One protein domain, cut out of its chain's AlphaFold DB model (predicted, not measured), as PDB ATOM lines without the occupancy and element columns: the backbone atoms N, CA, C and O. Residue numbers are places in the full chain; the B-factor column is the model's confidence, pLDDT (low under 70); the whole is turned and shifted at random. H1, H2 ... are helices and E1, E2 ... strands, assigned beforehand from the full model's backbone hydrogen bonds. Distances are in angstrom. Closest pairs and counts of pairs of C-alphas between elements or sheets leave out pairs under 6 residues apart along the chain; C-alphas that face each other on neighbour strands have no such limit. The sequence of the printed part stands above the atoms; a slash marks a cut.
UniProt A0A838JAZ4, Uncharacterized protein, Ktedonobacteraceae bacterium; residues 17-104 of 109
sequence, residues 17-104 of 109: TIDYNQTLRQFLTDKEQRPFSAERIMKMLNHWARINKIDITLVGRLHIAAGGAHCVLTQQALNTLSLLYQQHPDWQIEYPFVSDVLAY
ATOM      1  N   THR A  17      54.573 -51.673   0.697       63.12
ATOM      2  CA  THR A  17      53.217 -51.897   1.225       63.12
ATOM      3  C   THR A  17      53.282 -52.135   2.726       63.12
ATOM      4  O   THR A  17      54.068 -52.960   3.193       63.12
ATOM      5  N   ILE A  18      52.454 -51.422   3.481       62.94
ATOM      6  CA  ILE A  18      52.570 -51.347   4.927       62.94
ATOM      7  C   ILE A  18      51.242 -51.663   5.626       62.94
ATOM      8  O   ILE A  18      50.211 -51.021   5.402       62.94
ATOM      9  N   ASP A  19      51.297 -52.641   6.532       66.94
ATOM     10  CA  ASP A  19      50.290 -52.865   7.570       66.94
ATOM     11  C   ASP A  19      50.552 -51.936   8.768       66.94
ATOM     12  O   ASP A  19      51.698 -51.775   9.201       66.94
ATOM     13  N   TYR A  20      49.490 -51.328   9.299       65.25
ATOM     14  CA  TYR A  20      49.534 -50.316  10.355       65.25
ATOM     15  C   TYR A  20      50.242 -50.764  11.632       65.25
ATOM     16  O   TYR A  20      50.823 -49.934  12.328       65.25
ATOM     17  N   ASN A  21      50.238 -52.062  11.929       63.88
ATOM     18  CA  ASN A  21      50.721 -52.545  13.215       63.88
ATOM     19  C   ASN A  21      52.254 -52.647  13.271       63.88
ATOM     20  O   ASN A  21      52.942 -51.762  13.779       63.88
ATOM     21  N   GLN A  22      52.817 -53.750  12.782       65.94
ATOM     22  CA  GLN A  22      54.246 -54.024  12.943       65.94
ATOM     23  C   GLN A  22      55.075 -53.445  11.795       65.94
ATOM     24  O   GLN A  22      56.131 -52.854  12.025       65.94
ATOM     25  N   THR A  23      54.578 -53.564  10.565       65.31
ATOM     26  CA  THR A  23      55.300 -53.144   9.363       65.31
ATOM     27  C   THR A  23      55.429 -51.623   9.287       65.31
ATOM     28  O   THR A  23      56.500 -51.133   8.939       65.31
ATOM     29  N   LEU A  24      54.395 -50.859   9.669       67.25
ATOM     30  CA  LEU A  24      54.445 -49.387   9.662       67.25
ATOM     31  C   LEU A  24      55.384 -48.845  10.718       67.25
ATOM     32  O   LEU A  24      56.149 -47.916  10.451       67.25
ATOM     33  N   ARG A  25      55.371 -49.469  11.893       66.56
ATOM     34  CA  ARG A  25      56.318 -49.157  12.952       66.56
ATOM     35  C   ARG A  25      57.756 -49.392  12.508       66.56
ATOM     36  O   ARG A  25      58.570 -48.484  12.658       66.56
ATOM     37  N   GLN A  26      58.055 -50.562  11.942       66.00
ATOM     38  CA  GLN A  26      59.390 -50.887  11.432       66.00
ATOM     39  C   GLN A  26      59.805 -49.948  10.297       66.00
ATOM     40  O   GLN A  26      60.892 -49.390  10.340       66.00
ATOM     41  N   PHE A  27      58.932 -49.682   9.325       66.31
ATOM     42  CA  PHE A  27      59.244 -48.767   8.227       66.31
ATOM     43  C   PHE A  27      59.571 -47.350   8.720       66.31
ATOM     44  O   PHE A  27      60.619 -46.808   8.378       66.31
ATOM     45  N   LEU A  28      58.714 -46.756   9.557       65.25
ATOM     46  CA  LEU A  28      58.933 -45.394  10.052       65.25
ATOM     47  C   LEU A  28      60.173 -45.292  10.956       65.25
ATOM     48  O   LEU A  28      60.897 -44.297  10.894       65.25
ATOM     49  N   THR A  29      60.448 -46.329  11.747       66.06
ATOM     50  CA  THR A  29      61.606 -46.346  12.652       66.06
ATOM     51  C   THR A  29      62.911 -46.607  11.898       66.06
ATOM     52  O   THR A  29      63.881 -45.883  12.103       66.06
ATOM     53  N   ASP A  30      62.931 -47.577  10.983       66.31
ATOM     54  CA  ASP A  30      64.170 -48.084  10.383       66.31
ATOM     55  C   ASP A  30      64.522 -47.395   9.057       66.31
ATOM     56  O   ASP A  30      65.702 -47.237   8.740       66.31
ATOM     57  N   LYS A  31      63.525 -46.984   8.259       62.56
ATOM     58  CA  LYS A  31      63.755 -46.316   6.963       62.56
ATOM     59  C   LYS A  31      63.787 -44.805   7.091       62.56
ATOM     60  O   LYS A  31      64.696 -44.170   6.569       62.56
ATOM     61  N   GLU A  32      62.835 -44.244   7.827       60.00
ATOM     62  CA  GLU A  32      62.720 -42.793   7.994       60.00
ATOM     63  C   GLU A  32      63.513 -42.262   9.203       60.00
ATOM     64  O   GLU A  32      63.590 -41.046   9.387       60.00
ATOM     65  N   GLN A  33      64.098 -43.147  10.028       65.19
ATOM     66  CA  GLN A  33      64.807 -42.813  11.278       65.19
ATOM     67  C   GLN A  33      63.972 -41.932  12.223       65.19
ATOM     68  O   GLN A  33      64.484 -41.036  12.901       65.19
ATOM     69  N   ARG A  34      62.651 -42.145  12.250       59.84
ATOM     70  CA  ARG A  34      61.704 -41.333  13.021       59.84
ATOM     71  C   ARG A  34      60.933 -42.212  14.005       59.84
ATOM     72  O   ARG A  34      60.495 -43.295  13.633       59.84
ATOM     73  N   PRO A  35      60.694 -41.754  15.246       63.06
ATOM     74  CA  PRO A  35      59.848 -42.499  16.169       63.06
ATOM     75  C   PRO A  35      58.436 -42.647  15.584       63.06
ATOM     76  O   PRO A  35      57.823 -41.662  15.159       63.06
ATOM     77  N   PHE A  36      57.944 -43.887  15.549       66.06
ATOM     78  CA  PHE A  36      56.581 -44.220  15.141       66.06
ATOM     79  C   PHE A  36      55.568 -43.598  16.111       66.06
ATOM     80  O   PHE A  36      55.573 -43.918  17.300       66.06
ATOM     81  N   SER A  37      54.672 -42.750  15.600       71.75
ATOM     82  CA  SER A  37      53.453 -42.352  16.305       71.75
ATOM     83  C   SER A  37      52.299 -42.180  15.320       71.75
ATOM     84  O   SER A  37      52.488 -41.718  14.191       71.75
ATOM     85  N   ALA A  38      51.094 -42.553  15.757       70.44
ATOM     86  CA  ALA A  38      49.865 -42.380  14.986       70.44
ATOM     87  C   ALA A  38      49.642 -40.904  14.611       70.44
ATOM     88  O   ALA A  38      49.363 -40.595  13.458       70.44
ATOM     89  N   GLU A  39      49.902 -39.987  15.545       75.31
ATOM     90  CA  GLU A  39      49.862 -38.535  15.338       75.31
ATOM     91  C   GLU A  39      50.764 -38.080  14.178       75.31
ATOM     92  O   GLU A  39      50.367 -37.282  13.329       75.31
ATOM     93  N   ARG A  40      51.975 -38.639  14.065       75.19
ATOM     94  CA  ARG A  40      52.905 -38.277  12.989       75.19
ATOM     95  C   ARG A  40      52.421 -38.758  11.626       75.19
ATOM     96  O   ARG A  40      52.630 -38.058  10.634       75.19
ATOM     97  N   ILE A  41      51.769 -39.919  11.578       76.50
ATOM     98  CA  ILE A  41      51.109 -40.414  10.367       76.50
ATOM     99  C   ILE A  41      49.945 -39.492  10.003       76.50
ATOM    100  O   ILE A  41      49.867 -39.080   8.852       76.50
ATOM    101  N   MET A  42      49.112 -39.084  10.966       81.88
ATOM    102  CA  MET A  42      48.011 -38.144  10.715       81.88
ATOM    103  C   MET A  42      48.511 -36.806  10.178       81.88
ATOM    104  O   MET A  42      48.038 -36.335   9.146       81.88
ATOM    105  N   LYS A  43      49.543 -36.234  10.801       82.06
ATOM    106  CA  LYS A  43      50.178 -34.997  10.338       82.06
ATOM    107  C   LYS A  43      50.740 -35.125   8.922       82.06
ATOM    108  O   LYS A  43      50.621 -34.196   8.123       82.06
ATOM    109  N   MET A  44      51.351 -36.269   8.611       77.81
ATOM    110  CA  MET A  44      51.848 -36.572   7.273       77.81
ATOM    111  C   MET A  44      50.685 -36.644   6.275       77.81
ATOM    112  O   MET A  44      50.695 -35.904   5.296       77.81
ATOM    113  N   LEU A  45      49.664 -37.459   6.547       79.56
ATOM    114  CA  LEU A  45      48.475 -37.601   5.701       79.56
ATOM    115  C   LEU A  45      47.792 -36.256   5.445       79.56
ATOM    116  O   LEU A  45      47.534 -35.923   4.294       79.56
ATOM    117  N   ASN A  46      47.599 -35.447   6.484       83.81
ATOM    118  CA  ASN A  46      47.016 -34.112   6.385       83.81
ATOM    119  C   ASN A  46      47.807 -33.198   5.440       83.81
ATOM    120  O   ASN A  46      47.235 -32.479   4.622       83.81
ATOM    121  N   HIS A  47      49.139 -33.222   5.551       81.44
ATOM    122  CA  HIS A  47      50.011 -32.420   4.701       81.44
ATOM    123  C   HIS A  47      49.908 -32.837   3.231       81.44
ATOM    124  O   HIS A  47      49.764 -31.971   2.370       81.44
ATOM    125  N   TRP A  48      49.955 -34.141   2.945       74.75
ATOM    126  CA  TRP A  48      49.902 -34.651   1.572       74.75
ATOM    127  C   TRP A  48      48.512 -34.513   0.943       74.75
ATOM    128  O   TRP A  48      48.427 -34.181  -0.241       74.75
ATOM    129  N   ALA A  49      47.448 -34.693   1.729       78.25
ATOM    130  CA  ALA A  49      46.065 -34.468   1.309       78.25
ATOM    131  C   ALA A  49      45.865 -33.018   0.865       78.25
ATOM    132  O   ALA A  49      45.386 -32.759  -0.233       78.25
ATOM    133  N   ARG A  50      46.362 -32.068   1.666       80.56
ATOM    134  CA  ARG A  50      46.291 -30.635   1.363       80.56
ATOM    135  C   ARG A  50      46.955 -30.249   0.034       80.56
ATOM    136  O   ARG A  50      46.564 -29.251  -0.565       80.56
ATOM    137  N   ILE A  51      47.977 -30.985  -0.407       76.56
ATOM    138  CA  ILE A  51      48.726 -30.693  -1.642       76.56
ATOM    139  C   ILE A  51      48.425 -31.679  -2.781       76.56
ATOM    140  O   ILE A  51      49.185 -31.717  -3.748       76.56
ATOM    141  N   ASN A  52      47.342 -32.460  -2.679       67.31
ATOM    142  CA  ASN A  52      46.886 -33.423  -3.693       67.31
ATOM    143  C   ASN A  52      47.964 -34.427  -4.140       67.31
ATOM    144  O   ASN A  52      48.067 -34.768  -5.315       67.31
ATOM    145  N   LYS A  53      48.799 -34.888  -3.207       65.25
ATOM    146  CA  LYS A  53      49.871 -35.870  -3.466       65.25
ATOM    147  C   LYS A  53      49.556 -37.248  -2.888       65.25
ATOM    148  O   LYS A  53      50.445 -37.978  -2.453       65.25
ATOM    149  N   ILE A  54      48.272 -37.559  -2.835       67.12
ATOM    150  CA  ILE A  54      47.750 -38.833  -2.376       67.12
ATOM    151  C   ILE A  54      47.056 -39.473  -3.565       67.12
ATOM    152  O   ILE A  54      46.064 -38.939  -4.054       67.12
ATOM    153  N   ASP A  55      47.571 -40.621  -3.995       67.25
ATOM    154  CA  ASP A  55      46.919 -41.438  -5.011       67.25
ATOM    155  C   ASP A  55      46.206 -42.603  -4.325       67.25
ATOM    156  O   ASP A  55      46.823 -43.450  -3.667       67.25
ATOM    157  N   ILE A  56      44.885 -42.643  -4.475       64.31
ATOM    158  CA  ILE A  56      44.062 -43.762  -4.021       64.31
ATOM    159  C   ILE A  56      44.000 -44.775  -5.159       64.31
ATOM    160  O   ILE A  56      43.577 -44.473  -6.273       64.31
ATOM    161  N   THR A  57      44.443 -45.994  -4.882       63.25
ATOM    162  CA  THR A  57      44.422 -47.081  -5.866       63.25
ATOM    163  C   THR A  57      43.067 -47.793  -5.884       63.25
ATOM    164  O   THR A  57      42.359 -47.828  -4.878       63.25
ATOM    165  N   LEU A  58      42.744 -48.451  -7.006       52.97
ATOM    166  CA  LEU A  58      41.498 -49.214  -7.214       52.97
ATOM    167  C   LEU A  58      41.244 -50.329  -6.181       52.97
ATOM    168  O   LEU A  58      40.126 -50.811  -6.063       52.97
ATOM    169  N   VAL A  59      42.271 -50.745  -5.436       56.91
ATOM    170  CA  VAL A  59      42.196 -51.779  -4.390       56.91
ATOM    171  C   VAL A  59      42.129 -51.188  -2.973       56.91
ATOM    172  O   VAL A  59      42.494 -51.863  -2.011       56.91
ATOM    173  N   GLY A  60      41.728 -49.918  -2.837       54.50
ATOM    174  CA  GLY A  60      41.568 -49.252  -1.538       54.50
ATOM    175  C   GLY A  60      42.891 -49.009  -0.810       54.50
ATOM    176  O   GLY A  60      42.930 -48.897   0.412       54.50
ATOM    177  N   ARG A  61      44.013 -48.976  -1.540       62.91
ATOM    178  CA  ARG A  61      45.328 -48.703  -0.950       62.91
ATOM    179  C   ARG A  61      45.743 -47.265  -1.195       62.91
ATOM    180  O   ARG A  61      45.532 -46.749  -2.295       62.91
ATOM    181  N   LEU A  62      46.380 -46.667  -0.194       67.38
ATOM    182  CA  LEU A  62      46.788 -45.267  -0.224       67.38
ATOM    183  C   LEU A  62      48.270 -45.129  -0.539       67.38
ATOM    184  O   LEU A  62      49.091 -45.550   0.272       67.38
ATOM    185  N   HIS A  63      48.607 -44.523  -1.672       69.44
ATOM    186  CA  HIS A  63      49.986 -44.272  -2.062       69.44
ATOM    187  C   HIS A  63      50.452 -42.889  -1.591       69.44
ATOM    188  O   HIS A  63      49.806 -41.874  -1.852       69.44
ATOM    189  N   ILE A  64      51.584 -42.857  -0.890       67.19
ATOM    190  CA  ILE A  64      52.203 -41.660  -0.324       67.19
ATOM    191  C   ILE A  64      53.654 -41.616  -0.795       67.19
ATOM    192  O   ILE A  64      54.421 -42.543  -0.537       67.19
ATOM    193  N   ALA A  65      54.048 -40.522  -1.442       64.38
ATOM    194  CA  ALA A  65      55.449 -40.245  -1.737       64.38
ATOM    195  C   ALA A  65      56.065 -39.452  -0.575       64.38
ATOM    196  O   ALA A  65      55.617 -38.348  -0.289       64.38
ATOM    197  N   ALA A  66      57.086 -39.988   0.092       56.41
ATOM    198  CA  ALA A  66      57.820 -39.327   1.169       56.41
ATOM    199  C   ALA A  66      59.296 -39.179   0.767       56.41
ATOM    200  O   ALA A  66      60.084 -40.120   0.832       56.41
ATOM    201  N   GLY A  67      59.678 -37.984   0.306       64.94
ATOM    202  CA  GLY A  67      61.018 -37.757  -0.241       64.94
ATOM    203  C   GLY A  67      61.248 -38.587  -1.507       64.94
ATOM    204  O   GLY A  67      60.553 -38.380  -2.498       64.94
ATOM    205  N   GLY A  68      62.222 -39.502  -1.464       59.19
ATOM    206  CA  GLY A  68      62.496 -40.477  -2.529       59.19
ATOM    207  C   GLY A  68      61.877 -41.860  -2.295       59.19
ATOM    208  O   GLY A  68      62.107 -42.751  -3.096       59.19
ATOM    209  N   ALA A  69      61.141 -42.065  -1.199       57.56
ATOM    210  CA  ALA A  69      60.509 -43.340  -0.882       57.56
ATOM    211  C   ALA A  69      59.003 -43.288  -1.154       57.56
ATOM    212  O   ALA A  69      58.351 -42.261  -0.958       57.56
ATOM    213  N   HIS A  70      58.441 -44.423  -1.556       65.06
ATOM    214  CA  HIS A  70      57.013 -44.579  -1.779       65.06
ATOM    215  C   HIS A  70      56.435 -45.558  -0.751       65.06
ATOM    216  O   HIS A  70      57.010 -46.608  -0.461       65.06
ATOM    217  N   CYS A  71      55.289 -45.216  -0.174       68.50
ATOM    218  CA  CYS A  71      54.591 -46.024   0.820       68.50
ATOM    219  C   CYS A  71      53.162 -46.280   0.352       68.50
ATOM    220  O   CYS A  71      52.500 -45.373  -0.145       68.50
ATOM    221  N   VAL A  72      52.681 -47.505   0.528       74.00
ATOM    222  CA  VAL A  72      51.299 -47.893   0.280       74.00
ATOM    223  C   VAL A  72      50.675 -48.391   1.574       74.00
ATOM    224  O   VAL A  72      51.070 -49.435   2.092       74.00
ATOM    225  N   LEU A  73      49.676 -47.679   2.092       74.81
ATOM    226  CA  LEU A  73      48.897 -48.145   3.237       74.81
ATOM    227  C   LEU A  73      47.846 -49.153   2.776       74.81
ATOM    228  O   LEU A  73      47.122 -48.925   1.806       74.81
ATOM    229  N   THR A  74      47.766 -50.271   3.490       74.19
ATOM    230  CA  THR A  74      46.720 -51.279   3.280       74.19
ATOM    231  C   THR A  74      45.348 -50.776   3.735       74.19
ATOM    232  O   THR A  74      45.242 -49.879   4.569       74.19
ATOM    233  N   GLN A  75      44.280 -51.416   3.255       73.62
ATOM    234  CA  GLN A  75      42.913 -51.127   3.696       73.62
ATOM    235  C   GLN A  75      42.739 -51.279   5.218       73.62
ATOM    236  O   GLN A  75      42.107 -50.449   5.868       73.62
ATOM    237  N   GLN A  76      43.341 -52.316   5.808       73.94
ATOM    238  CA  GLN A  76      43.333 -52.515   7.258       73.94
ATOM    239  C   GLN A  76      43.988 -51.333   7.981       73.94
ATOM    240  O   GLN A  76      43.450 -50.852   8.976       73.94
ATOM    241  N   ALA A  77      45.105 -50.828   7.451       74.88
ATOM    242  CA  ALA A  77      45.775 -49.669   8.014       74.88
ATOM    243  C   ALA A  77      44.906 -48.409   7.970       74.88
ATOM    244  O   ALA A  77      44.828 -47.682   8.961       74.88
ATOM    245  N   LEU A  78      44.214 -48.181   6.852       76.94
ATOM    246  CA  LEU A  78      43.278 -47.068   6.707       76.94
ATOM    247  C   LEU A  78      42.111 -47.175   7.690       76.94
ATOM    248  O   LEU A  78      41.758 -46.180   8.317       76.94
ATOM    249  N   ASN A  79      41.562 -48.373   7.893       77.75
ATOM    250  CA  ASN A  79      40.478 -48.589   8.851       77.75
ATOM    251  C   ASN A  79      40.924 -48.291  10.290       77.75
ATOM    252  O   ASN A  79      40.208 -47.611  11.025       77.75
ATOM    253  N   THR A  80      42.112 -48.750  10.698       79.19
ATOM    254  CA  THR A  80      42.633 -48.456  12.042       79.19
ATOM    255  C   THR A  80      42.912 -46.967  12.232       79.19
ATOM    256  O   THR A  80      42.546 -46.405  13.264       79.19
ATOM    257  N   LEU A  81      43.504 -46.306  11.233       79.62
ATOM    258  CA  LEU A  81      43.713 -44.858  11.254       79.62
ATOM    259  C   LEU A  81      42.378 -44.099  11.335       79.62
ATOM    260  O   LEU A  81      42.257 -43.174  12.130       79.62
ATOM    261  N   SER A  82      41.359 -44.524  10.585       82.31
ATOM    262  CA  SER A  82      40.011 -43.939  10.626       82.31
ATOM    263  C   SER A  82      39.378 -44.027  12.010       82.31
ATOM    264  O   SER A  82      38.916 -43.016  12.537       82.31
ATOM    265  N   LEU A  83      39.448 -45.195  12.654       83.00
ATOM    266  CA  LEU A  83      38.953 -45.370  14.020       83.00
ATOM    267  C   LEU A  83      39.674 -44.455  15.016       83.00
ATOM    268  O   LEU A  83      39.022 -43.811  15.835       83.00
ATOM    269  N   LEU A  84      41.002 -44.350  14.925       83.38
ATOM    270  CA  LEU A  84      41.775 -43.459  15.792       83.38
ATOM    271  C   LEU A  84      41.418 -41.988  15.558       83.38
ATOM    272  O   LEU A  84      41.195 -41.252  16.512       83.38
ATOM    273  N   TYR A  85      41.297 -41.564  14.302       83.69
ATOM    274  CA  TYR A  85      40.902 -40.198  13.958       83.69
ATOM    275  C   TYR A  85      39.498 -39.846  14.484       83.69
ATOM    276  O   TYR A  85      39.266 -38.743  14.977       83.69
ATOM    277  N   GLN A  86      38.561 -40.797  14.453       85.12
ATOM    278  CA  GLN A  86      37.220 -40.620  15.019       85.12
ATOM    279  C   GLN A  86      37.226 -40.522  16.553       85.12
ATOM    280  O   GLN A  86      36.418 -39.788  17.119       85.12
ATOM    281  N   GLN A  87      38.133 -41.236  17.223       86.94
ATOM    282  CA  GLN A  87      38.256 -41.258  18.687       86.94
ATOM    283  C   GLN A  87      38.973 -40.032  19.273       86.94
ATOM    284  O   GLN A  87      38.878 -39.806  20.477       86.94
ATOM    285  N   HIS A  88      39.653 -39.238  18.440       84.56
ATOM    286  CA  HIS A  88      40.437 -38.064  18.838       84.56
ATOM    287  C   HIS A  88      39.883 -36.776  18.194       84.56
ATOM    288  O   HIS A  88      40.323 -36.382  17.112       84.56
ATOM    289  N   PRO A  89      38.900 -36.097  18.820       86.69
ATOM    290  CA  PRO A  89      38.314 -34.864  18.280       86.69
ATOM    291  C   PRO A  89      39.325 -33.724  18.094       86.69
ATOM    292  O   PRO A  89      39.189 -32.912  17.182       86.69
ATOM    293  N   ASP A  90      40.358 -33.677  18.934       88.50
ATOM    294  CA  ASP A  90      41.498 -32.767  18.822       88.50
ATOM    295  C   ASP A  90      42.230 -32.932  17.482       88.50
ATOM    296  O   ASP A  90      42.545 -31.945  16.815       88.50
ATOM    297  N   TRP A  91      42.394 -34.172  17.018       87.00
ATOM    298  CA  TRP A  91      43.010 -34.454  15.722       87.00
ATOM    299  C   TRP A  91      42.134 -34.029  14.552       87.00
ATOM    300  O   TRP A  91      42.667 -33.657  13.512       87.00
ATOM    301  N   GLN A  92      40.811 -34.042  14.702       86.69
ATOM    302  CA  GLN A  92      39.908 -33.582  13.642       86.69
ATOM    303  C   GLN A  92      40.014 -32.075  13.415       86.69
ATOM    304  O   GLN A  92      39.890 -31.597  12.288       86.69
ATOM    305  N   ILE A  93      40.286 -31.329  14.487       87.38
ATOM    306  CA  ILE A  93      40.540 -29.891  14.425       87.38
ATOM    307  C   ILE A  93      41.930 -29.625  13.834       87.38
ATOM    308  O   ILE A  93      42.086 -28.740  12.992       87.38
ATOM    309  N   GLU A  94      42.944 -30.379  14.264       87.44
ATOM    310  CA  GLU A  94      44.336 -30.145  13.863       87.44
ATOM    311  C   GLU A  94      44.652 -30.645  12.440       87.44
ATOM    312  O   GLU A  94      45.461 -30.045  11.721       87.44
ATOM    313  N   TYR A  95      43.997 -31.727  12.009       88.81
ATOM    314  CA  TYR A  95      44.276 -32.445  10.763       88.81
ATOM    315  C   TYR A  95      43.047 -32.580   9.844       88.81
ATOM    316  O   TYR A  95      42.718 -33.688   9.418       88.81
ATOM    317  N   PRO A  96      42.383 -31.470   9.474       85.75
ATOM    318  CA  PRO A  96      41.070 -31.512   8.830       85.75
ATOM    319  C   PRO A  96      41.067 -32.174   7.445       85.75
ATOM    320  O   PRO A  96      40.040 -32.694   7.035       85.75
ATOM    321  N   PHE A  97      42.193 -32.208   6.726       84.31
ATOM    322  CA  PHE A  97      42.266 -32.799   5.381       84.31
ATOM    323  C   PHE A  97      42.410 -34.328   5.410       84.31
ATOM    324  O   PHE A  97      42.368 -34.982   4.371       84.31
ATOM    325  N   VAL A  98      42.583 -34.928   6.593       82.31
ATOM    326  CA  VAL A  98      42.674 -36.386   6.750       82.31
ATOM    327  C   VAL A  98      41.330 -37.066   6.476       82.31
ATOM    328  O   VAL A  98      41.313 -38.207   6.007       82.31
ATOM    329  N   SER A  99      40.201 -36.382   6.688       80.31
ATOM    330  CA  SER A  99      38.877 -36.930   6.358       80.31
ATOM    331  C   SER A  99      38.753 -37.295   4.881       80.31
ATOM    332  O   SER A  99      38.190 -38.339   4.559       80.31
ATOM    333  N   ASP A 100      39.350 -36.493   4.001       75.12
ATOM    334  CA  ASP A 100      39.304 -36.683   2.547       75.12
ATOM    335  C   ASP A 100      40.123 -37.897   2.100       75.12
ATOM    336  O   ASP A 100      39.935 -38.416   1.008       75.12
ATOM    337  N   VAL A 101      41.023 -38.373   2.959       74.19
ATOM    338  CA  VAL A 101      41.870 -39.545   2.730       74.19
ATOM    339  C   VAL A 101      41.191 -40.806   3.249       74.19
ATOM    340  O   VAL A 101      41.189 -41.845   2.589       74.19
ATOM    341  N   LEU A 102      40.617 -40.725   4.451       71.25
ATOM    342  CA  LEU A 102      40.062 -41.879   5.159       71.25
ATOM    343  C   LEU A 102      38.631 -42.219   4.711       71.25
ATOM    344  O   LEU A 102      38.234 -43.379   4.813       71.25
ATOM    345  N   ALA A 103      37.883 -41.260   4.152       63.88
ATOM    346  CA  ALA A 103      36.538 -41.485   3.609       63.88
ATOM    347  C   ALA A 103      36.514 -42.425   2.388       63.88
ATOM    348  O   ALA A 103      35.523 -43.115   2.165       63.88
ATOM    349  N   TYR A 104      37.601 -42.507   1.617       54.69
ATOM    350  CA  TYR A 104      37.669 -43.408   0.460       54.69
ATOM    351  C   TYR A 104      37.939 -44.867   0.836       54.69
ATOM    352  O   TYR A 104      37.627 -45.764   0.058       54.69
TER     353      TYR A 104
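This is residues 17 to 104 of the 109 residues of an uncharacterized protein of Ktedonobacteraceae bacterium (UniProt A0A838JAZ4). A three-stranded sheet makes a wall, with H2 packed across one face; H3, H4 and H5 gather on one side of H2, and H1 lies on its other side, touching no helix. Its 88 residues, with named elements in the order H1 H2 E1 E2 E3 H3 H4 H5, have mixed class, helices and strands. The sheet is antiparallel, E1 E2 E3; the whole is compact, radius of gyration of the C-alphas 12.0 A, spanning 30 by 28 by 23 A.

From H1, residues 22 to 31, go to H2, residues 38 to 50, near it with 5 pairs of C-alphas within 10 A. E1, residues 54 to 56, E2, residues 62 to 66, and E3, residues 69 to 73, form a meander, each strand the antiparallel neighbour of the one before; find N 63 and O 55 at 2.9 A in hairpin E1 and E2, N 64 and O 71 at 2.8 A in hairpin E2 and E3. H2 is on this sheet, two layers, its closest C-alphas to E1 those of Trp 48 and Ile 54, 6.1 A. H3, residues 75 to 87, only just touches H4, residues 89 to 94, only at the corner, with 3 pairs of C-alphas within 8 A, the closest Tyr 85 and Trp 91, 6.4 A. H5, residues 96 to 104, touches H2, about perpendicular at 89 degrees, closest at C-alphas Asn 46 and Val 98, 4.9 A. Every O i to N i+4 pair is within hydrogen-bond range in H1 to H4; in H5 2 of 5 are, and 3 of 6 O i to N i+3 pairs.

Find C-alpha 22 at (54.246, -54.024, 12.943), where H1 begins; H2 spans 18.3 A, H3 18.5 A, and H5 14.9 A to C-alpha 104 at (37.669, -43.408, 0.460).

The printed part has no cut and no long link; pLDDT is under 70 at residues 17 to 36, 52 to 71 and 103 to 104.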